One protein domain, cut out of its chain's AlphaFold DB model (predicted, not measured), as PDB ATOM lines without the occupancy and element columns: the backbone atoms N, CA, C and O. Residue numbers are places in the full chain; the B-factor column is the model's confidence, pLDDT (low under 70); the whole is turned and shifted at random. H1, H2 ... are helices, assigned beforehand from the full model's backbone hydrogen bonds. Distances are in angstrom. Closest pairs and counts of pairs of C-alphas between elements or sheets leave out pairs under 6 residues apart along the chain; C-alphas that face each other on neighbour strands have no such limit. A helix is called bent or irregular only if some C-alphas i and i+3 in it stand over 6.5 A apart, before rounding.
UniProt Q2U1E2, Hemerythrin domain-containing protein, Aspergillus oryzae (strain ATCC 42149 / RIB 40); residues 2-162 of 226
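Overview. This is residues 2 to 162 of the 226 residues of the protein "Hemerythrin domain-containing protein" of Aspergillus oryzae (strain ATCC 42149 / RIB 40) (UniProt Q2U1E2). The model is an elongated bundle of four columns that run to and fro: H1, the long bent H2, the bent H3, and H4 followed by H5. H6 packs slantwise on the outer side of H2. The printed part has 161 residues with six named helices, H1 to H6 in order, and no named strand; its class is all helix, with mostly aligned packing. It is only just compact, close to loose, with a radius of gyration of the C-alphas of 18.3 A, and spans 61 by 31 by 21 A.

Along the chain. Find C-alpha 2 at (13.125, -59.823, 24.598); from there H1 runs 29.4 A to residue 21. It is only just irregular: C-alphas 17 and 20 are 6.9 A apart. Next look at H2, residues 32 to 68, assigned as one helix by its hydrogen bonds but bent, with C-alphas 58 and 61 7.0 A apart; its arms are H2a, residues 32 to 58, 38.4 A long, and H2b, residues 61 to 68. H3, residues 75 to 97, was also assigned as one helix and is bent, with C-alphas 83 and 86 7.3 A apart; its arms are H3a, residues 75 to 83, and H3b, residues 86 to 97. H4 holds residues 111 to 116, and H5 runs 24.5 A from residue 119 to 135. H6, residues 141 to 158, is 25.4 A long and ends at C-alpha 158, (14.792, -41.756, 35.421).

Arrangement. Begin with H1 and H2a, a helical hairpin at a shallow tilt of 24 degrees, opposite ways; their closest C-alphas are those of Gly 11 and Trp 45, 6.5 A apart. H2a touches H3b at a tilt of 36 degrees, only just steep, with C-alphas of Leu 39 and Ser 95 closest at 4.8 A. H3b and H4 form another helical hairpin, closest at C-alphas 91 and 114, 6.1 A. H3a touches H5 at a shallow tilt of 11 degrees, closest at C-alphas 80 and 125, 5.9 A. H1 and H5 only just touch, with 3 pairs of C-alphas within 8 A, closest at C-alphas 5 and 126, 6.2 A. H6 touches H2a, closest at C-alphas 155 and 55, 6.1 A, and H2b, closest at C-alphas 147 and 63, 6.5 A. H5 and H6 are apart. Every O i to N i+4 pair is within hydrogen-bond range in H2a, H2b, H3b, H4 and H6; the counts are 14 of 16 in H1, 4 of 5 in H3a and 12 of 13 in H5.

Size, cuts and confidence. Look to Glu 28 and Gly 69 for the two C-alphas farthest apart, 62.0 A. The printed part has no cut; the link from H3 to H4, residues 98 to 110, is long. The mean pLDDT of the printed part is 95.6, and no printed residue is under 70.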
ATOM      1  N   ALA A   2      14.234 -59.281  25.405       91.81
ATOM      2  CA  ALA A   2      13.125 -59.823  24.598       91.81
ATOM      3  C   ALA A   2      11.694 -59.426  25.036       91.81
ATOM      4  O   ALA A   2      10.853 -59.101  24.205       91.81
ATOM      5  N   HIS A   3      11.388 -59.407  26.339       91.88
ATOM      6  CA  HIS A   3      10.057 -58.992  26.801       91.88
ATOM      7  C   HIS A   3       9.746 -57.503  26.569       91.88
ATOM      8  O   HIS A   3       8.592 -57.174  26.299       91.88
ATOM      9  N   ALA A   4      10.748 -56.623  26.660       93.62
ATOM     10  CA  ALA A   4      10.593 -55.206  26.339       93.62
ATOM     11  C   ALA A   4      10.364 -55.029  24.831       93.62
ATOM     12  O   ALA A   4       9.395 -54.382  24.440       93.62
ATOM     13  N   HIS A   5      11.146 -55.724  23.995       96.62
ATOM     14  CA  HIS A   5      10.970 -55.734  22.535       96.62
ATOM     15  C   HIS A   5       9.582 -56.234  22.137       96.62
ATOM     16  O   HIS A   5       8.887 -55.607  21.342       96.62
ATOM     17  N   ASN A   6       9.107 -57.303  22.776       95.56
ATOM     18  CA  ASN A   6       7.756 -57.799  22.556       95.56
ATOM     19  C   ASN A   6       6.679 -56.766  22.927       95.56
ATOM     20  O   ASN A   6       5.655 -56.695  22.250       95.56
ATOM     21  N   ALA A   7       6.873 -55.964  23.979       96.06
ATOM     22  CA  ALA A   7       5.949 -54.882  24.320       96.06
ATOM     23  C   ALA A   7       5.985 -53.747  23.277       96.06
ATOM     24  O   ALA A   7       4.924 -53.259  22.885       96.06
ATOM     25  N   ILE A   8       7.171 -53.384  22.772       98.44
ATOM     26  CA  ILE A   8       7.352 -52.417  21.674       98.44
ATOM     27  C   ILE A   8       6.607 -52.881  20.420       98.44
ATOM     28  O   ILE A   8       5.748 -52.153  19.915       98.44
ATOM     29  N   ILE A   9       6.861 -54.113  19.976       98.19
ATOM     30  CA  ILE A   9       6.245 -54.706  18.784       98.19
ATOM     31  C   ILE A   9       4.726 -54.820  18.950       98.19
ATOM     32  O   ILE A   9       3.975 -54.461  18.045       98.19
ATOM     33  N   ARG A  10       4.233 -55.271  20.111       97.75
ATOM     34  CA  ARG A  10       2.785 -55.346  20.379       97.75
ATOM     35  C   ARG A  10       2.122 -53.974  20.366       97.75
ATOM     36  O   ARG A  10       1.027 -53.853  19.823       97.75
ATOM     37  N   GLY A  11       2.775 -52.957  20.920       98.44
ATOM     38  CA  GLY A  11       2.288 -51.583  20.868       98.44
ATOM     39  C   GLY A  11       2.191 -51.060  19.434       98.44
ATOM     40  O   GLY A  11       1.144 -50.538  19.052       98.44
ATOM     41  N   LEU A  12       3.221 -51.294  18.612       98.75
ATOM     42  CA  LEU A  12       3.218 -50.925  17.194       98.75
ATOM     43  C   LEU A  12       2.112 -51.659  16.430       98.75
ATOM     44  O   LEU A  12       1.324 -51.037  15.723       98.75
ATOM     45  N   ASN A  13       1.991 -52.970  16.633       98.56
ATOM     46  CA  ASN A  13       0.942 -53.783  16.024       98.56
ATOM     47  C   ASN A  13      -0.460 -53.316  16.428       98.56
ATOM     48  O   ASN A  13      -1.366 -53.344  15.597       98.56
ATOM     49  N   ALA A  14      -0.652 -52.884  17.676       98.56
ATOM     50  CA  ALA A  14      -1.921 -52.334  18.134       98.56
ATOM     51  C   ALA A  14      -2.263 -51.014  17.425       98.56
ATOM     52  O   ALA A  14      -3.428 -50.802  17.098       98.56
ATOM     53  N   ILE A  15      -1.267 -50.162  17.142       98.75
ATOM     54  CA  ILE A  15      -1.440 -48.936  16.345       98.75
ATOM     55  C   ILE A  15      -1.808 -49.300  14.905       98.75
ATOM     56  O   ILE A  15      -2.859 -48.882  14.424       98.75
ATOM     57  N   LEU A  16      -0.983 -50.115  14.240       98.44
ATOM     58  CA  LEU A  16      -1.155 -50.491  12.831       98.44
ATOM     59  C   LEU A  16      -2.507 -51.166  12.559       98.44
ATOM     60  O   LEU A  16      -3.094 -50.968  11.500       98.44
ATOM     61  N   GLN A  17      -3.012 -51.953  13.512       98.38
ATOM     62  CA  GLN A  17      -4.269 -52.686  13.355       98.38
ATOM     63  C   GLN A  17      -5.519 -51.885  13.726       98.38
ATOM     64  O   GLN A  17      -6.605 -52.303  13.345       98.38
ATOM     65  N   GLN A  18      -5.402 -50.770  14.455       98.56
ATOM     66  CA  GLN A  18      -6.565 -50.009  14.935       98.56
ATOM     67  C   GLN A  18      -6.672 -48.621  14.311       98.56
ATOM     68  O   GLN A  18      -7.774 -48.194  13.976       98.56
ATOM     69  N   ALA A  19      -5.549 -47.926  14.115       98.38
ATOM     70  CA  ALA A  19      -5.522 -46.577  13.555       98.38
ATOM     71  C   ALA A  19      -6.236 -46.441  12.191       98.38
ATOM     72  O   ALA A  19      -6.982 -45.476  12.039       98.38
ATOM     73  N   PRO A  20      -6.127 -47.396  11.237       97.75
ATOM     74  CA  PRO A  20      -6.868 -47.319   9.973       97.75
ATOM     75  C   PRO A  20      -8.394 -47.307  10.130       97.75
ATOM     76  O   PRO A  20      -9.096 -46.924   9.198       97.75
ATOM     77  N   TYR A  21      -8.905 -47.762  11.277       97.69
ATOM     78  CA  TYR A  21     -10.334 -47.931  11.549       97.69
ATOM     79  C   TYR A  21     -10.881 -46.900  12.541       97.69
ATOM     80  O   TYR A  21     -12.058 -46.967  12.901       97.69
ATOM     81  N   VAL A  22     -10.058 -45.951  12.997       97.88
ATOM     82  CA  VAL A  22     -10.537 -44.802  13.769       97.88
ATOM     83  C   VAL A  22     -11.156 -43.797  12.791       97.88
ATOM     84  O   VAL A  22     -10.427 -43.280  11.944       97.88
ATOM     85  N   PRO A  23     -12.470 -43.498  12.888       96.50
ATOM     86  CA  PRO A  23     -13.129 -42.596  11.947       96.50
ATOM     87  C   PRO A  23     -12.499 -41.198  11.944       96.50
ATOM     88  O   PRO A  23     -12.221 -40.642  13.012       96.50
ATOM     89  N   ILE A  24     -12.313 -40.626  10.756       96.31
ATOM     90  CA  ILE A  24     -11.781 -39.274  10.527       96.31
ATOM     91  C   ILE A  24     -12.912 -38.265  10.298       96.31
ATOM     92  O   ILE A  24     -14.073 -38.640  10.187       96.31
ATOM     93  N   VAL A  25     -12.586 -36.969  10.216       96.69
ATOM     94  CA  VAL A  25     -13.571 -35.866  10.158       96.69
ATOM     95  C   VAL A  25     -14.589 -35.969   9.010       96.69
ATOM     96  O   VAL A  25     -15.667 -35.387   9.089       96.69
ATOM     97  N   THR A  26     -14.267 -36.707   7.946       95.25
ATOM     98  CA  THR A  26     -15.158 -36.936   6.799       95.25
ATOM     99  C   THR A  26     -16.110 -38.120   6.973       95.25
ATOM    100  O   THR A  26     -17.005 -38.290   6.148       95.25
ATOM    101  N   ASP A  27     -15.928 -38.942   8.006       96.31
ATOM    102  CA  ASP A  27     -16.733 -40.138   8.249       96.31
ATOM    103  C   ASP A  27     -17.968 -39.822   9.108       96.31
ATOM    104  O   ASP A  27     -17.906 -39.045  10.059       96.31
ATOM    105  N   GLU A  28     -19.093 -40.493   8.838       94.88
ATOM    106  CA  GLU A  28     -20.367 -40.285   9.555       94.88
ATOM    107  C   GLU A  28     -20.251 -40.506  11.073       94.88
ATOM    108  O   GLU A  28     -20.905 -39.834  11.870       94.88
ATOM    109  N   HIS A  29     -19.399 -41.443  11.489       94.38
ATOM    110  CA  HIS A  29     -19.198 -41.804  12.894       94.38
ATOM    111  C   HIS A  29     -17.978 -41.126  13.527       94.38
ATOM    112  O   HIS A  29     -17.444 -41.633  14.520       94.38
ATOM    113  N   PHE A  30     -17.512 -40.010  12.958       97.38
ATOM    114  CA  PHE A  30     -16.415 -39.238  13.525       97.38
ATOM    115  C   PHE A  30     -16.663 -38.895  14.996       97.38
ATOM    116  O   PHE A  30     -17.705 -38.364  15.380       97.38
ATOM    117  N   ASN A  31     -15.656 -39.162  15.825       97.44
ATOM    118  CA  ASN A  31     -15.625 -38.724  17.209       97.44
ATOM    119  C   ASN A  31     -14.222 -38.210  17.528       97.44
ATOM    120  O   ASN A  31     -13.276 -38.993  17.642       97.44
ATOM    121  N   ALA A  32     -14.112 -36.899  17.739       98.25
ATOM    122  CA  ALA A  32     -12.850 -36.246  18.064       98.25
ATOM    123  C   ALA A  32     -12.155 -36.866  19.290       98.25
ATOM    124  O   ALA A  32     -10.928 -36.893  19.341       98.25
ATOM    125  N   GLN A  33     -12.904 -37.400  20.264       98.50
ATOM    126  CA  GLN A  33     -12.319 -38.063  21.429       98.50
ATOM    127  C   GLN A  33     -11.599 -39.367  21.060       98.50
ATOM    128  O   GLN A  33     -10.525 -39.611  21.592       98.50
ATOM    129  N   ASN A  34     -12.121 -40.164  20.120       98.31
ATOM    130  CA  ASN A  34     -11.442 -41.390  19.676       98.31
ATOM    131  C   ASN A  34     -10.093 -41.073  19.019       98.31
ATOM    132  O   ASN A  34      -9.120 -41.790  19.234       98.31
ATOM    133  N   VAL A  35     -10.019 -39.976  18.260       98.62
ATOM    134  CA  VAL A  35      -8.761 -39.524  17.659       98.62
ATOM    135  C   VAL A  35      -7.802 -38.975  18.719       98.62
ATOM    136  O   VAL A  35      -6.625 -39.317  18.691       98.62
ATOM    137  N   LYS A  36      -8.277 -38.190  19.700       98.75
ATOM    138  CA  LYS A  36      -7.436 -37.744  20.833       98.75
ATOM    139  C   LYS A  36      -6.856 -38.927  21.605       98.75
ATOM    140  O   LYS A  36      -5.668 -38.929  21.911       98.75
ATOM    141  N   ASP A  37      -7.690 -39.924  21.892       98.81
ATOM    142  CA  ASP A  37      -7.294 -41.153  22.573       98.81
ATOM    143  C   ASP A  37      -6.226 -41.913  21.765       98.81
ATOM    144  O   ASP A  37      -5.220 -42.339  22.332       98.81
ATOM    145  N   LEU A  38      -6.408 -42.039  20.440       98.81
ATOM    146  CA  LEU A  38      -5.429 -42.663  19.544       98.81
ATOM    147  C   LEU A  38      -4.097 -41.906  19.554       98.81
ATOM    148  O   LEU A  38      -3.046 -42.515  19.740       98.81
ATOM    149  N   LEU A  39      -4.125 -40.587  19.356       98.81
ATOM    150  CA  LEU A  39      -2.914 -39.769  19.295       98.81
ATOM    151  C   LEU A  39      -2.152 -39.822  20.625       98.81
ATOM    152  O   LEU A  39      -0.936 -39.989  20.622       98.81
ATOM    153  N   PHE A  40      -2.854 -39.792  21.761       98.88
ATOM    154  CA  PHE A  40      -2.226 -39.960  23.073       98.88
ATOM    155  C   PHE A  40      -1.623 -41.361  23.268       98.88
ATOM    156  O   PHE A  40      -0.533 -41.491  23.829       98.88
ATOM    157  N   TYR A  41      -2.283 -42.413  22.772       98.88
ATOM    158  CA  TYR A  41      -1.736 -43.773  22.783       98.88
ATOM    159  C   TYR A  41      -0.444 -43.875  21.955       98.88
ATOM    160  O   TYR A  41       0.564 -44.388  22.440       98.88
ATOM    161  N   VAL A  42      -0.446 -43.326  20.736       98.88
ATOM    162  CA  VAL A  42       0.724 -43.283  19.838       98.88
ATOM    163  C   VAL A  42       1.866 -42.481  20.463       98.88
ATOM    164  O   VAL A  42       3.009 -42.935  20.455       98.88
ATOM    165  N   GLN A  43       1.562 -41.330  21.069       98.56
ATOM    166  CA  GLN A  43       2.537 -40.508  21.786       98.56
ATOM    167  C   GLN A  43       3.177 -41.289  22.944       98.56
ATOM    168  O   GLN A  43       4.395 -41.270  23.116       98.56
ATOM    169  N   SER A  44       2.359 -41.994  23.730       98.56
ATOM    170  CA  SER A  44       2.821 -42.829  24.845       98.56
ATOM    171  C   SER A  44       3.731 -43.956  24.353       98.56
ATOM    172  O   SER A  44       4.752 -44.240  24.980       98.56
ATOM    173  N   TRP A  45       3.395 -44.566  23.211       98.81
ATOM    174  CA  TRP A  45       4.222 -45.585  22.568       98.81
ATOM    175  C   TRP A  45       5.563 -45.035  22.100       98.81
ATOM    176  O   TRP A  45       6.591 -45.585  22.489       98.81
ATOM    177  N   ALA A  46       5.582 -43.914  21.382       98.62
ATOM    178  CA  ALA A  46       6.832 -43.303  20.936       98.62
ATOM    179  C   ALA A  46       7.741 -42.936  22.123       98.62
ATOM    180  O   ALA A  46       8.923 -43.271  22.126       98.62
ATOM    181  N   LYS A  47       7.182 -42.347  23.190       97.75
ATOM    182  CA  LYS A  47       7.924 -42.051  24.430       97.75
ATOM    183  C   LYS A  47       8.496 -43.303  25.102       97.75
ATOM    184  O   LYS A  47       9.604 -43.258  25.631       97.75
ATOM    185  N   MET A  48       7.751 -44.409  25.106       96.88
ATOM    186  CA  MET A  48       8.215 -45.681  25.662       96.88
ATOM    187  C   MET A  48       9.398 -46.242  24.866       96.88
ATOM    188  O   MET A  48      10.383 -46.656  25.473       96.88
ATOM    189  N   VAL A  49       9.337 -46.174  23.532       98.31
ATOM    190  CA  VAL A  49      10.429 -46.589  22.638       98.31
ATOM    191  C   VAL A  49      11.664 -45.696  22.814       98.31
ATOM    192  O   VAL A  49      12.768 -46.218  22.923       98.31
ATOM    193  N   HIS A  50      11.503 -44.374  22.933       97.12
ATOM    194  CA  HIS A  50      12.624 -43.476  23.248       97.12
ATOM    195  C   HIS A  50      13.263 -43.792  24.600       97.12
ATOM    196  O   HIS A  50      14.482 -43.858  24.709       97.12
ATOM    197  N   HIS A  51      12.449 -43.993  25.640       94.75
ATOM    198  CA  HIS A  51      12.963 -44.308  26.969       94.75
ATOM    199  C   HIS A  51      13.755 -45.620  26.980       94.75
ATOM    200  O   HIS A  51      14.791 -45.694  27.633       94.75
ATOM    201  N   HIS A  52      13.275 -46.631  26.252       96.00
ATOM    202  CA  HIS A  52      13.937 -47.925  26.097       96.00
ATOM    203  C   HIS A  52      15.357 -47.782  25.528       96.00
ATOM    204  O   HIS A  52      16.318 -48.106  26.226       96.00
ATOM    205  N   HIS A  53      15.494 -47.186  24.341       97.25
ATOM    206  CA  HIS A  53      16.797 -47.038  23.682       97.25
ATOM    207  C   HIS A  53      17.714 -46.031  24.393       97.25
ATOM    208  O   HIS A  53      18.926 -46.218  24.468       97.25
ATOM    209  N   TRP A  54      17.152 -45.001  25.039       95.94
ATOM    210  CA  TRP A  54      17.936 -44.110  25.898       95.94
ATOM    211  C   TRP A  54      18.585 -44.858  27.073       95.94
ATOM    212  O   TRP A  54      19.737 -44.580  27.415       95.94
ATOM    213  N   VAL A  55      17.875 -45.807  27.702       95.00
ATOM    214  CA  VAL A  55      18.441 -46.629  28.785       95.00
ATOM    215  C   VAL A  55      19.580 -47.503  28.265       95.00
ATOM    216  O   VAL A  55      20.592 -47.655  28.954       95.00
ATOM    217  N   GLU A  56      19.428 -48.070  27.074       96.88
ATOM    218  CA  GLU A  56      20.466 -48.875  26.439       96.88
ATOM    219  C   GLU A  56      21.736 -48.065  26.192       96.88
ATOM    220  O   GLU A  56      22.788 -48.404  26.731       96.88
ATOM    221  N   GLU A  57      21.629 -46.951  25.470       96.56
ATOM    222  CA  GLU A  57      22.773 -46.108  25.113       96.56
ATOM    223  C   GLU A  57      23.445 -45.463  26.327       96.56
ATOM    224  O   GLU A  57      24.666 -45.309  26.361       96.56
ATOM    225  N   THR A  58      22.660 -45.088  27.340       96.31
ATOM    226  CA  THR A  58      23.181 -44.373  28.514       96.31
ATOM    227  C   THR A  58      23.807 -45.316  29.537       96.31
ATOM    228  O   THR A  58      24.738 -44.923  30.240       96.31
ATOM    229  N   TYR A  59      23.285 -46.541  29.665       95.38
ATOM    230  CA  TYR A  59      23.673 -47.448  30.746       95.38
ATOM    231  C   TYR A  59      24.143 -48.810  30.256       95.38
ATOM    232  O   TYR A  59      25.193 -49.260  30.694       95.38
ATOM    233  N   ILE A  60      23.391 -49.486  29.386       95.44
ATOM    234  CA  ILE A  60      23.694 -50.881  29.033       95.44
ATOM    235  C   ILE A  60      24.927 -50.951  28.137       95.44
ATOM    236  O   ILE A  60      25.874 -51.663  28.464       95.44
ATOM    237  N   PHE A  61      24.933 -50.214  27.028       96.31
ATOM    238  CA  PHE A  61      25.987 -50.319  26.026       96.31
ATOM    239  C   PHE A  61      27.365 -49.936  26.589       96.31
ATOM    240  O   PHE A  61      28.286 -50.746  26.459       96.31
ATOM    241  N   PRO A  62      27.530 -48.793  27.289       96.62
ATOM    242  CA  PRO A  62      28.823 -48.430  27.865       96.62
ATOM    243  C   PRO A  62      29.287 -49.410  28.949       96.62
ATOM    244  O   PRO A  62      30.458 -49.786  28.967       96.62
ATOM    245  N   ASP A  63      28.380 -49.868  29.822       96.75
ATOM    246  CA  ASP A  63      28.732 -50.799  30.899       96.75
ATOM    247  C   ASP A  63      29.171 -52.167  30.343       96.75
ATOM    248  O   ASP A  63      30.072 -52.793  30.901       96.75
ATOM    249  N   VAL A  64      28.556 -52.648  29.253       96.06
ATOM    250  CA  VAL A  64      28.963 -53.901  28.590       96.06
ATOM    251  C   VAL A  64      30.355 -53.763  27.971       96.06
ATOM    252  O   VAL A  64      31.190 -54.655  28.143       96.06
ATOM    253  N   GLU A  65      30.640 -52.658  27.281       96.25
ATOM    254  CA  GLU A  65      31.969 -52.414  26.703       96.25
ATOM    255  C   GLU A  65      33.054 -52.313  27.784       96.25
ATOM    256  O   GLU A  65      34.114 -52.932  27.653       96.25
ATOM    257  N   GLU A  66      32.775 -51.600  28.883       97.12
ATOM    258  CA  GLU A  66      33.682 -51.491  30.031       97.12
ATOM    259  C   GLU A  66      33.919 -52.858  30.682       97.12
ATOM    260  O   GLU A  66      35.066 -53.252  30.909       97.12
ATOM    261  N   PHE A  67      32.849 -53.613  30.941       96.56
ATOM    262  CA  PHE A  67      32.923 -54.912  31.607       96.56
ATOM    263  C   PHE A  67      33.687 -55.959  30.792       96.56
ATOM    264  O   PHE A  67      34.440 -56.760  31.346       96.56
ATOM    265  N   THR A  68      33.502 -55.954  29.475       94.38
ATOM    266  CA  THR A  68      34.160 -56.907  28.571       94.38
ATOM    267  C   THR A  68      35.564 -56.466  28.165       94.38
ATOM    268  O   THR A  68      36.335 -57.288  27.662       94.38
ATOM    269  N   GLY A  69      35.908 -55.188  28.359       95.31
ATOM    270  CA  GLY A  69      37.138 -54.597  27.840       95.31
ATOM    271  C   GLY A  69      37.181 -54.571  26.309       95.31
ATOM    272  O   GLY A  69      38.268 -54.644  25.732       95.31
ATOM    273  N   ARG A  70      36.014 -54.511  25.647       94.50
ATOM    274  CA  ARG A  70      35.857 -54.519  24.181       94.50
ATOM    275  C   ARG A  70      35.234 -53.192  23.711       94.50
ATOM    276  O   ARG A  70      34.024 -53.137  23.509       94.50
ATOM    277  N   PRO A  71      36.027 -52.118  23.546       94.44
ATOM    278  CA  PRO A  71      35.520 -50.853  23.020       94.44
ATOM    279  C   PRO A  71      34.879 -51.038  21.642       94.44
ATOM    280  O   PRO A  71      35.442 -51.732  20.794       94.44
ATOM    281  N   GLY A  72      33.719 -50.417  21.436       94.69
ATOM    282  CA  GLY A  72      32.962 -50.494  20.185       94.69
ATOM    283  C   GLY A  72      32.178 -51.793  19.983       94.69
ATOM    284  O   GLY A  72      31.565 -51.992  18.938       94.69
ATOM    285  N   PHE A  73      32.150 -52.687  20.980       94.62
ATOM    286  CA  PHE A  73      31.359 -53.919  20.912       94.62
ATOM    287  C   PHE A  73      29.854 -53.657  20.739       94.62
ATOM    288  O   PHE A  73      29.152 -54.508  20.202       94.62
ATOM    289  N   MET A  74      29.372 -52.481  21.154       95.75
ATOM    290  CA  MET A  74      27.973 -52.075  21.022       95.75
ATOM    291  C   MET A  74      27.784 -50.963  19.974       95.75
ATOM    292  O   MET A  74      26.786 -50.252  20.026       95.75
ATOM    293  N   ASP A  75      28.713 -50.771  19.030       95.62
ATOM    294  CA  ASP A  75      28.574 -49.730  17.995       95.62
ATOM    295  C   ASP A  75      27.514 -50.069  16.941       95.62
ATOM    296  O   ASP A  75      26.778 -49.181  16.514       95.62
ATOM    297  N   ASP A  76      27.374 -51.343  16.575       94.75
ATOM    298  CA  ASP A  76      26.339 -51.787  15.635       94.75
ATOM    299  C   ASP A  76      24.914 -51.461  16.126       94.75
ATOM    300  O   ASP A  76      24.182 -50.801  15.384       94.75
ATOM    301  N   PRO A  77      24.485 -51.842  17.353       94.62
ATOM    302  CA  PRO A  77      23.156 -51.470  17.834       94.62
ATOM    303  C   PRO A  77      22.987 -49.950  17.978       94.62
ATOM    304  O   PRO A  77      21.932 -49.440  17.613       94.62
ATOM    305  N   LYS A  78      24.025 -49.196  18.383       94.31
ATOM    306  CA  LYS A  78      23.966 -47.717  18.392       94.31
ATOM    307  C   LYS A  78      23.685 -47.155  16.999       94.31
ATOM    308  O   LYS A  78      22.808 -46.315  16.846       94.31
ATOM    309  N   HIS A  79      24.393 -47.632  15.975       97.00
ATOM    310  CA  HIS A  79      24.165 -47.179  14.605       97.00
ATOM    311  C   HIS A  79      22.759 -47.542  14.112       97.00
ATOM    312  O   HIS A  79      22.103 -46.745  13.446       97.00
ATOM    313  N   GLN A  80      22.252 -48.719  14.477       97.62
ATOM    314  CA  GLN A  80      20.882 -49.109  14.154       97.62
ATOM    315  C   GLN A  80      19.839 -48.173  14.786       97.62
ATOM    316  O   GLN A  80      18.822 -47.906  14.146       97.62
ATOM    317  N   HIS A  81      20.090 -47.626  15.984       98.00
ATOM    318  CA  HIS A  81      19.208 -46.623  16.593       98.00
ATOM    319  C   HIS A  81      19.093 -45.349  15.750       98.00
ATOM    320  O   HIS A  81      17.994 -44.825  15.546       98.00
ATOM    321  N   GLU A  82      20.216 -44.884  15.193       97.25
ATOM    322  CA  GLU A  82      20.259 -43.700  14.325       97.25
ATOM    323  C   GLU A  82      19.328 -43.843  13.111       97.25
ATOM    324  O   GLU A  82      18.731 -42.856  12.678       97.25
ATOM    325  N   LEU A  83      19.147 -45.065  12.594       98.19
ATOM    326  CA  LEU A  83      18.316 -45.329  11.415       98.19
ATOM    327  C   LEU A  83      16.824 -45.068  11.658       98.19
ATOM    328  O   LEU A  83      16.120 -44.685  10.724       98.19
ATOM    329  N   PHE A  84      16.326 -45.251  12.886       98.31
ATOM    330  CA  PHE A  84      14.900 -45.087  13.186       98.31
ATOM    331  C   PHE A  84      14.561 -43.858  14.039       98.31
ATOM    332  O   PHE A  84      13.391 -43.458  14.070       98.31
ATOM    333  N   HIS A  85      15.538 -43.234  14.707       97.00
ATOM    334  CA  HIS A  85      15.304 -42.100  15.609       97.00
ATOM    335  C   HIS A  85      14.575 -40.929  14.938       97.00
ATOM    336  O   HIS A  85      13.569 -40.457  15.470       97.00
ATOM    337  N   ASP A  86      14.990 -40.516  13.739       97.69
ATOM    338  CA  ASP A  86      14.366 -39.386  13.035       97.69
ATOM    339  C   ASP A  86      12.887 -39.637  12.695       97.69
ATOM    340  O   ASP A  86      12.051 -38.727  12.728       97.69
ATOM    341  N   GLY A  87      12.524 -40.872  12.338       98.00
ATOM    342  CA  GLY A  87      11.128 -41.228  12.077       98.00
ATOM    343  C   GLY A  87      10.297 -41.334  13.354       98.00
ATOM    344  O   GLY A  87       9.144 -40.894  13.368       98.00
ATOM    345  N   LEU A  88      10.889 -41.847  14.435       98.44
ATOM    346  CA  LEU A  88      10.244 -41.931  15.743       98.44
ATOM    347  C   LEU A  88       9.954 -40.536  16.323       98.44
ATOM    348  O   LEU A  88       8.832 -40.286  16.770       98.44
ATOM    349  N   GLU A  89      10.903 -39.601  16.217       98.44
ATOM    350  CA  GLU A  89      10.722 -38.199  16.616       98.44
ATOM    351  C   GLU A  89       9.626 -37.512  15.793       98.44
ATOM    352  O   GLU A  89       8.769 -36.809  16.335       98.44
ATOM    353  N   ARG A  90       9.570 -37.768  14.477       98.19
ATOM    354  CA  ARG A  90       8.472 -37.269  13.635       98.19
ATOM    355  C   ARG A  90       7.116 -37.820  14.070       98.19
ATOM    356  O   ARG A  90       6.145 -37.062  14.083       98.19
ATOM    357  N   LEU A  91       7.026 -39.093  14.458       98.69
ATOM    358  CA  LEU A  91       5.785 -39.677  14.976       98.69
ATOM    359  C   LEU A  91       5.387 -39.062  16.324       98.69
ATOM    360  O   LEU A  91       4.208 -38.770  16.553       98.69
ATOM    361  N   LEU A  92       6.356 -38.831  17.211       98.56
ATOM    362  CA  LEU A  92       6.122 -38.175  18.492       98.56
ATOM    363  C   LEU A  92       5.624 -36.734  18.297       98.56
ATOM    364  O   LEU A  92       4.635 -36.331  18.914       98.56
ATOM    365  N   ALA A  93       6.254 -35.976  17.400       98.44
ATOM    366  CA  ALA A  93       5.835 -34.623  17.050       98.44
ATOM    367  C   ALA A  93       4.431 -34.608  16.422       98.44
ATOM    368  O   ALA A  93       3.568 -33.842  16.861       98.44
ATOM    369  N   TYR A  94       4.172 -35.498  15.459       98.38
ATOM    370  CA  TYR A  94       2.864 -35.652  14.817       98.38
ATOM    371  C   TYR A  94       1.769 -35.938  15.846       98.38
ATOM    372  O   TYR A  94       0.776 -35.214  15.913       98.38
ATOM    373  N   SER A  95       1.961 -36.955  16.689       98.44
ATOM    374  CA  SER A  95       0.974 -37.356  17.699       98.44
ATOM    375  C   SER A  95       0.742 -36.295  18.780       98.44
ATOM    376  O   SER A  95      -0.345 -36.231  19.349       98.44
ATOM    377  N   SER A  96       1.724 -35.427  19.031       97.88
ATOM    378  CA  SER A  96       1.616 -34.341  20.013       97.88
ATOM    379  C   SER A  96       0.919 -33.089  19.471       97.88
ATOM    380  O   SER A  96       0.265 -32.381  20.236       97.88
ATOM    381  N   ALA A  97       1.086 -32.781  18.181       97.69
ATOM    382  CA  ALA A  97       0.632 -31.521  17.587       97.69
ATOM    383  C   ALA A  97      -0.665 -31.640  16.769       97.69
ATOM    384  O   ALA A  97      -1.369 -30.644  16.599       97.69
ATOM    385  N   THR A  98      -0.980 -32.833  16.258       98.25
ATOM    386  CA  THR A  98      -2.126 -33.055  15.363       98.25
ATOM    387  C   THR A  98      -3.446 -32.852  16.096       98.25
ATOM    388  O   THR A  98      -3.701 -33.473  17.131       98.25
ATOM    389  N   LYS A  99      -4.326 -32.013  15.546       98.25
ATOM    390  CA  LYS A  99      -5.701 -31.904  16.047       98.25
ATOM    391  C   LYS A  99      -6.571 -33.044  15.514       98.25
ATOM    392  O   LYS A  99      -6.309 -33.547  14.423       98.25
ATOM    393  N   PRO A 100      -7.651 -33.420  16.218       98.19
ATOM    394  CA  PRO A 100      -8.544 -34.483  15.766       98.19
ATOM    395  C   PRO A 100      -9.089 -34.305  14.348       98.19
ATOM    396  O   PRO A 100      -9.256 -35.280  13.626       98.19
ATOM    397  N   GLU A 101      -9.346 -33.063  13.950       97.44
ATOM    398  CA  GLU A 101      -9.880 -32.705  12.637       97.44
ATOM    399  C   GLU A 101      -8.816 -32.764  11.526       97.44
ATOM    400  O   GLU A 101      -9.155 -32.812  10.347       97.44
ATOM    401  N   GLU A 102      -7.533 -32.755  11.897       97.44
ATOM    402  CA  GLU A 102      -6.373 -32.781  10.995       97.44
ATOM    403  C   GLU A 102      -5.779 -34.201  10.854       97.44
ATOM    404  O   GLU A 102      -4.950 -34.455   9.970       97.44
ATOM    405  N   TYR A 103      -6.203 -35.132  11.718       97.88
ATOM    406  CA  TYR A 103      -5.749 -36.520  11.721       97.88
ATOM    407  C   TYR A 103      -6.145 -37.257  10.440       97.88
ATOM    408  O   TYR A 103      -7.279 -37.179   9.964       97.88
ATOM    409  N   ARG A 104      -5.198 -38.042   9.921       95.50
ATOM    410  CA  ARG A 104      -5.400 -38.952   8.792       95.50
ATOM    411  C   ARG A 104      -4.447 -40.139   8.891       95.50
ATOM    412  O   ARG A 104      -3.257 -39.970   9.165       95.50
ATOM    413  N   TRP A 105      -4.965 -41.339   8.635       97.69
ATOM    414  CA  TRP A 105      -4.138 -42.543   8.533       97.69
ATOM    415  C   TRP A 105      -3.315 -42.554   7.235       97.69
ATOM    416  O   TRP A 105      -2.090 -42.650   7.279       97.69
ATOM    417  N   LYS A 106      -3.997 -42.414   6.086       96.19
ATOM    418  CA  LYS A 106      -3.417 -42.394   4.731       96.19
ATOM    419  C   LYS A 106      -3.195 -40.967   4.214       96.19
ATOM    420  O   LYS A 106      -3.803 -40.016   4.703       96.19
ATOM    421  N   GLY A 107      -2.424 -40.863   3.130       91.12
ATOM    422  CA  GLY A 107      -2.159 -39.623   2.394       91.12
ATOM    423  C   GLY A 107      -0.810 -39.008   2.757       91.12
ATOM    424  O   GLY A 107      -0.144 -39.505   3.658       91.12
ATOM    425  N   ALA A 108      -0.430 -37.939   2.052       87.38
ATOM    426  CA  ALA A 108       0.819 -37.224   2.315       87.38
ATOM    427  C   ALA A 108       0.866 -36.736   3.770       87.38
ATOM    428  O   ALA A 108      -0.112 -36.158   4.270       87.38
ATOM    429  N   ASP A 109       1.976 -37.022   4.448       84.00
ATOM    430  CA  ASP A 109       2.187 -36.788   5.883       84.00
ATOM    431  C   ASP A 109       1.116 -37.455   6.775       84.00
ATOM    432  O   ASP A 109       0.807 -36.991   7.876       84.00
ATOM    433  N   GLY A 110       0.486 -38.524   6.281       95.50
ATOM    434  CA  GLY A 110      -0.378 -39.386   7.075       95.50
ATOM    435  C   GLY A 110       0.437 -40.213   8.063       95.50
ATOM    436  O   GLY A 110       1.610 -40.515   7.829       95.50
ATOM    437  N   MET A 111      -0.186 -40.608   9.173       98.44
ATOM    438  CA  MET A 111       0.522 -41.324  10.240       98.44
ATOM    439  C   MET A 111       1.172 -42.630   9.748       98.44
ATOM    440  O   MET A 111       2.239 -42.999  10.232       98.44
ATOM    441  N   GLU A 112       0.573 -43.303   8.760       98.44
ATOM    442  CA  GLU A 112       1.142 -44.509   8.153       98.44
ATOM    443  C   GLU A 112       2.477 -44.247   7.445       98.44
ATOM    444  O   GLU A 112       3.410 -45.030   7.594       98.44
ATOM    445  N   GLU A 113       2.594 -43.150   6.694       97.88
ATOM    446  CA  GLU A 113       3.827 -42.798   5.978       97.88
ATOM    447  C   GLU A 113       4.969 -42.525   6.962       97.88
ATOM    448  O   GLU A 113       6.092 -42.995   6.771       97.88
ATOM    449  N   ILE A 114       4.659 -41.840   8.067       98.38
ATOM    450  CA  ILE A 114       5.614 -41.595   9.150       98.38
ATOM    451  C   ILE A 114       6.066 -42.928   9.759       98.38
ATOM    452  O   ILE A 114       7.265 -43.166   9.860       98.38
ATOM    453  N   ILE A 115       5.141 -43.831  10.100       98.62
ATOM    454  CA  ILE A 115       5.487 -45.151  10.659       98.62
ATOM    455  C   ILE A 115       6.316 -45.984   9.668       98.62
ATOM    456  O   ILE A 115       7.313 -46.600  10.051       98.62
ATOM    457  N   ASN A 116       5.956 -45.985   8.386       98.06
ATOM    458  CA  ASN A 116       6.677 -46.726   7.347       98.06
ATOM    459  C   ASN A 116       8.120 -46.244   7.167       98.06
ATOM    460  O   ASN A 116       8.964 -47.022   6.737       98.06
ATOM    461  N   SER A 117       8.413 -44.990   7.514       97.75
ATOM    462  CA  SER A 117       9.755 -44.427   7.369       97.75
ATOM    463  C   SER A 117      10.785 -44.910   8.396       97.75
ATOM    464  O   SER A 117      11.953 -44.591   8.227       97.75
ATOM    465  N   PHE A 118      10.376 -45.640   9.444       98.56
ATOM    466  CA  PHE A 118      11.303 -46.145  10.473       98.56
ATOM    467  C   PHE A 118      10.963 -47.536  11.025       98.56
ATOM    468  O   PHE A 118      11.813 -48.191  11.619       98.56
ATOM    469  N   SER A 119       9.717 -48.003  10.884       98.38
ATOM    470  CA  SER A 119       9.257 -49.245  11.531       98.38
ATOM    471  C   SER A 119      10.026 -50.488  11.093       98.38
ATOM    472  O   SER A 119      10.188 -51.406  11.900       98.38
ATOM    473  N   LYS A 120      10.516 -50.518   9.845       98.38
ATOM    474  CA  LYS A 120      11.371 -51.603   9.365       98.38
ATOM    475  C   LYS A 120      12.707 -51.608  10.108       98.38
ATOM    476  O   LYS A 120      13.045 -52.635  10.678       98.38
ATOM    477  N   ASP A 121      13.407 -50.478  10.146       98.75
ATOM    478  CA  ASP A 121      14.717 -50.366  10.796       98.75
ATOM    479  C   ASP A 121      14.620 -50.611  12.306       98.75
ATOM    480  O   ASP A 121      15.420 -51.363  12.856       98.75
ATOM    481  N   LEU A 122      13.571 -50.092  12.961       98.69
ATOM    482  CA  LEU A 122      13.262 -50.426  14.354       98.69
ATOM    483  C   LEU A 122      13.086 -51.938  14.531       98.69
ATOM    484  O   LEU A 122      13.673 -52.531  15.423       98.69
ATOM    485  N   THR A 123      12.275 -52.585  13.696       98.19
ATOM    486  CA  THR A 123      11.997 -54.019  13.854       98.19
ATOM    487  C   THR A 123      13.234 -54.874  13.575       98.19
ATOM    488  O   THR A 123      13.494 -55.814  14.322       98.19
ATOM    489  N   ASP A 124      14.012 -54.540  12.544       98.44
ATOM    490  CA  ASP A 124      15.281 -55.201  12.232       98.44
ATOM    491  C   ASP A 124      16.265 -55.076  13.407       98.44
ATOM    492  O   ASP A 124      16.857 -56.077  13.809       98.44
ATOM    493  N   HIS A 125      16.384 -53.882  14.000       98.25
ATOM    494  CA  HIS A 125      17.193 -53.635  15.193       98.25
ATOM    495  C   HIS A 125      16.766 -54.523  16.371       98.25
ATOM    496  O   HIS A 125      17.588 -55.250  16.931       98.25
ATOM    497  N   LEU A 126      15.467 -54.537  16.701       98.12
ATOM    498  CA  LEU A 126      14.942 -55.322  17.824       98.12
ATOM    499  C   LEU A 126      15.211 -56.829  17.673       98.12
ATOM    500  O   LEU A 126      15.265 -57.530  18.686       98.12
ATOM    501  N   TYR A 127      15.348 -57.339  16.441       96.88
ATOM    502  CA  TYR A 127      15.765 -58.719  16.175       96.88
ATOM    503  C   TYR A 127      17.286 -58.892  16.225       96.88
ATOM    504  O   TYR A 127      17.764 -59.812  16.887       96.88
ATOM    505  N   ALA A 128      18.043 -58.011  15.570       97.12
ATOM    506  CA  ALA A 128      19.502 -58.083  15.513       97.12
ATOM    507  C   ALA A 128      20.145 -58.001  16.904       97.12
ATOM    508  O   ALA A 128      21.122 -58.699  17.181       97.12
ATOM    509  N   GLU A 129      19.576 -57.204  17.811       96.25
ATOM    510  CA  GLU A 129      20.073 -57.102  19.181       96.25
ATOM    511  C   GLU A 129      19.937 -58.434  19.947       96.25
ATOM    512  O   GLU A 129      20.789 -58.779  20.766       96.25
ATOM    513  N   ILE A 130      18.913 -59.244  19.652       94.62
ATOM    514  CA  ILE A 130      18.769 -60.576  20.257       94.62
ATOM    515  C   ILE A 130      19.904 -61.494  19.806       94.62
ATOM    516  O   ILE A 130      20.491 -62.177  20.645       94.62
ATOM    517  N   ASP A 131      20.247 -61.485  18.517       94.69
ATOM    518  CA  ASP A 131      21.361 -62.280  17.990       94.69
ATOM    519  C   ASP A 131      22.703 -61.835  18.585       94.69
ATOM    520  O   ASP A 131      23.508 -62.679  18.989       94.69
ATOM    521  N   LEU A 132      22.918 -60.520  18.726       93.69
ATOM    522  CA  LEU A 132      24.090 -59.964  19.407       93.69
ATOM    523  C   LEU A 132      24.190 -60.484  20.849       93.69
ATOM    524  O   LEU A 132      25.231 -61.006  21.246       93.69
ATOM    525  N   LEU A 133      23.104 -60.377  21.623       92.25
ATOM    526  CA  LEU A 133      23.051 -60.811  23.022       92.25
ATOM    527  C   LEU A 133      23.245 -62.327  23.168       92.25
ATOM    528  O   LEU A 133      23.934 -62.770  24.086       92.25
ATOM    529  N   LEU A 134      22.679 -63.136  22.268       92.44
ATOM    530  CA  LEU A 134      22.901 -64.587  22.241       92.44
ATOM    531  C   LEU A 134      24.344 -64.945  21.853       92.44
ATOM    532  O   LEU A 134      24.869 -65.961  22.314       92.44
ATOM    533  N   GLY A 135      25.000 -64.098  21.058       92.31
ATOM    534  CA  GLY A 135      26.416 -64.204  20.717       92.31
ATOM    535  C   GLY A 135      27.366 -63.977  21.896       92.31
ATOM    536  O   GLY A 135      28.512 -64.414  21.829       92.31
ATOM    537  N   MET A 136      26.901 -63.379  23.000       92.56
ATOM    538  CA  MET A 136      27.696 -63.095  24.209       92.56
ATOM    539  C   MET A 136      27.929 -64.320  25.111       92.56
ATOM    540  O   MET A 136      28.235 -64.173  26.293       92.56
ATOM    541  N   GLY A 137      27.768 -65.542  24.594       91.62
ATOM    542  CA  GLY A 137      27.886 -66.775  25.381       91.62
ATOM    543  C   GLY A 137      29.272 -67.022  25.994       91.62
ATOM    544  O   GLY A 137      29.409 -67.870  26.873       91.62
ATOM    545  N   ASP A 138      30.296 -66.294  25.545       92.50
ATOM    546  CA  ASP A 138      31.657 -66.304  26.082       92.50
ATOM    547  C   ASP A 138      31.883 -65.303  27.234       92.50
ATOM    548  O   ASP A 138      32.931 -65.341  27.880       92.50
ATOM    549  N   ILE A 139      30.924 -64.411  27.499       94.69
ATOM    550  CA  ILE A 139      31.004 -63.374  28.533       94.69
ATOM    551  C   ILE A 139      30.394 -63.888  29.849       94.69
ATOM    552  O   ILE A 139      29.423 -64.644  29.860       94.69
ATOM    553  N   ASP A 140      30.954 -63.463  30.989       95.00
ATOM    554  CA  ASP A 140      30.444 -63.821  32.316       95.00
ATOM    555  C   ASP A 140      28.988 -63.362  32.525       95.00
ATOM    556  O   ASP A 140      28.679 -62.169  32.620       95.00
ATOM    557  N   GLY A 141      28.090 -64.341  32.647       94.62
ATOM    558  CA  GLY A 141      26.658 -64.106  32.800       94.62
ATOM    559  C   GLY A 141      26.279 -63.421  34.116       94.62
ATOM    560  O   GLY A 141      25.294 -62.681  34.151       94.62
ATOM    561  N   GLU A 142      27.042 -63.613  35.200       95.75
ATOM    562  CA  GLU A 142      26.770 -62.911  36.463       95.75
ATOM    563  C   GLU A 142      27.062 -61.411  36.353       95.75
ATOM    564  O   GLU A 142      26.286 -60.589  36.849       95.75
ATOM    565  N   GLY A 143      28.156 -61.044  35.689       95.62
ATOM    566  CA  GLY A 143      28.480 -59.664  35.355       95.62
ATOM    567  C   GLY A 143      27.426 -59.009  34.469       95.62
ATOM    568  O   GLY A 143      26.891 -57.961  34.840       95.62
ATOM    569  N   LEU A 144      27.034 -59.665  33.370       94.50
ATOM    570  CA  LEU A 144      25.965 -59.173  32.489       94.50
ATOM    571  C   LEU A 144      24.641 -58.977  33.240       94.50
ATOM    572  O   LEU A 144      23.952 -57.970  33.058       94.50
ATOM    573  N   LYS A 145      24.300 -59.891  34.155       94.25
ATOM    574  CA  LYS A 145      23.117 -59.748  35.011       94.25
ATOM    575  C   LYS A 145      23.202 -58.517  35.920       94.25
ATOM    576  O   LYS A 145      22.204 -57.811  36.063       94.25
ATOM    577  N   LYS A 146      24.362 -58.225  36.516       96.31
ATOM    578  CA  LYS A 146      24.549 -57.028  37.362       96.31
ATOM    579  C   LYS A 146      24.387 -55.736  36.562       96.31
ATOM    580  O   LYS A 146      23.752 -54.803  37.053       96.31
ATOM    581  N   ILE A 147      24.904 -55.697  35.332       95.62
ATOM    582  CA  ILE A 147      24.709 -54.571  34.405       95.62
ATOM    583  C   ILE A 147      23.216 -54.391  34.112       95.62
ATOM    584  O   ILE A 147      22.668 -53.303  34.286       95.62
ATOM    585  N   TRP A 148      22.519 -55.481  33.780       93.25
ATOM    586  CA  TRP A 148      21.077 -55.466  33.528       93.25
ATOM    587  C   TRP A 148      20.259 -54.970  34.734       93.25
ATOM    588  O   TRP A 148      19.320 -54.186  34.591       93.25
ATOM    589  N   GLU A 149      20.592 -55.405  35.950       92.94
ATOM    590  CA  GLU A 149      19.931 -54.954  37.182       92.94
ATOM    591  C   GLU A 149      20.191 -53.467  37.474       92.94
ATOM    592  O   GLU A 149      19.264 -52.744  37.864       92.94
ATOM    593  N   LYS A 150      21.420 -52.989  37.238       93.94
ATOM    594  CA  LYS A 150      21.785 -51.567  37.342       93.94
ATOM    595  C   LYS A 150      20.979 -50.725  36.351       93.94
ATOM    596  O   LYS A 150      20.347 -49.755  36.773       93.94
ATOM    597  N   ALA A 151      20.926 -51.126  35.081       92.56
ATOM    598  CA  ALA A 151      20.173 -50.427  34.041       92.56
ATOM    599  C   ALA A 151      18.664 -50.399  34.336       92.56
ATOM    600  O   ALA A 151      18.040 -49.345  34.265       92.56
ATOM    601  N   GLN A 152      18.073 -51.512  34.785       89.06
ATOM    602  CA  GLN A 152      16.664 -51.536  35.202       89.06
ATOM    603  C   GLN A 152      16.366 -50.576  36.358       89.06
ATOM    604  O   GLN A 152      15.294 -49.967  36.409       89.06
ATOM    605  N   LYS A 153      17.284 -50.458  37.322       88.38
ATOM    606  CA  LYS A 153      17.137 -49.500  38.419       88.38
ATOM    607  C   LYS A 153      17.213 -48.066  37.898       88.38
ATOM    608  O   LYS A 153      16.384 -47.254  38.299       88.38
ATOM    609  N   ALA A 154      18.152 -47.780  36.997       87.69
ATOM    610  CA  ALA A 154      18.292 -46.471  36.370       87.69
ATOM    611  C   ALA A 154      17.049 -46.095  35.549       87.69
ATOM    612  O   ALA A 154      16.502 -45.020  35.759       87.69
ATOM    613  N   ALA A 155      16.521 -47.011  34.731       85.69
ATOM    614  CA  ALA A 155      15.277 -46.829  33.979       85.69
ATOM    615  C   ALA A 155      14.105 -46.427  34.893       85.69
ATOM    616  O   ALA A 155      13.414 -45.439  34.658       85.69
ATOM    617  N   LYS A 156      13.935 -47.146  36.013       80.88
ATOM    618  CA  LYS A 156      12.901 -46.846  37.016       80.88
ATOM    619  C   LYS A 156      13.106 -45.491  37.706       80.88
ATOM    620  O   LYS A 156      12.122 -44.844  38.038       80.88
ATOM    621  N   GLN A 157      14.353 -45.087  37.957       81.25
ATOM    622  CA  GLN A 157      14.693 -43.828  38.638       81.25
ATOM    623  C   GLN A 157      14.630 -42.605  37.723       81.25
ATOM    624  O   GLN A 157      14.265 -41.527  38.183       81.25
ATOM    625  N   ALA A 158      14.978 -42.771  36.449       77.88
ATOM    626  CA  ALA A 158      14.792 -41.756  35.421       77.88
ATOM    627  C   ALA A 158      13.304 -41.490  35.161       77.88
ATOM    628  O   ALA A 158      12.932 -40.421  34.674       77.88
ATOM    629  N   GLY A 159      12.445 -42.448  35.523       70.44
ATOM    630  CA  GLY A 159      11.014 -42.273  35.447       70.44
ATOM    631  C   GLY A 159      10.482 -41.221  36.410       70.44
ATOM    632  O   GLY A 159      10.791 -41.199  37.600       70.44
ATOM    633  N   ASN A 160       9.640 -40.339  35.880       78.81
ATOM    634  CA  ASN A 160       8.947 -39.314  36.648       78.81
ATOM    635  C   ASN A 160       7.470 -39.695  36.853       78.81
ATOM    636  O   ASN A 160       6.964 -40.658  36.275       78.81
ATOM    637  N   ILE A 161       6.751 -38.920  37.668       84.50
ATOM    638  CA  ILE A 161       5.328 -39.171  37.943       84.50
ATOM    639  C   ILE A 161       4.457 -39.142  36.675       84.50
ATOM    640  O   ILE A 161       3.424 -39.803  36.647       84.50
ATOM    641  N   ALA A 162       4.868 -38.421  35.625       87.00
ATOM    642  CA  ALA A 162       4.125 -38.362  34.368       87.00
ATOM    643  C   ALA A 162       4.104 -39.724  33.663       87.00
ATOM    644  O   ALA A 162       3.070 -40.084  33.111       87.00
TER     645      ALA A 162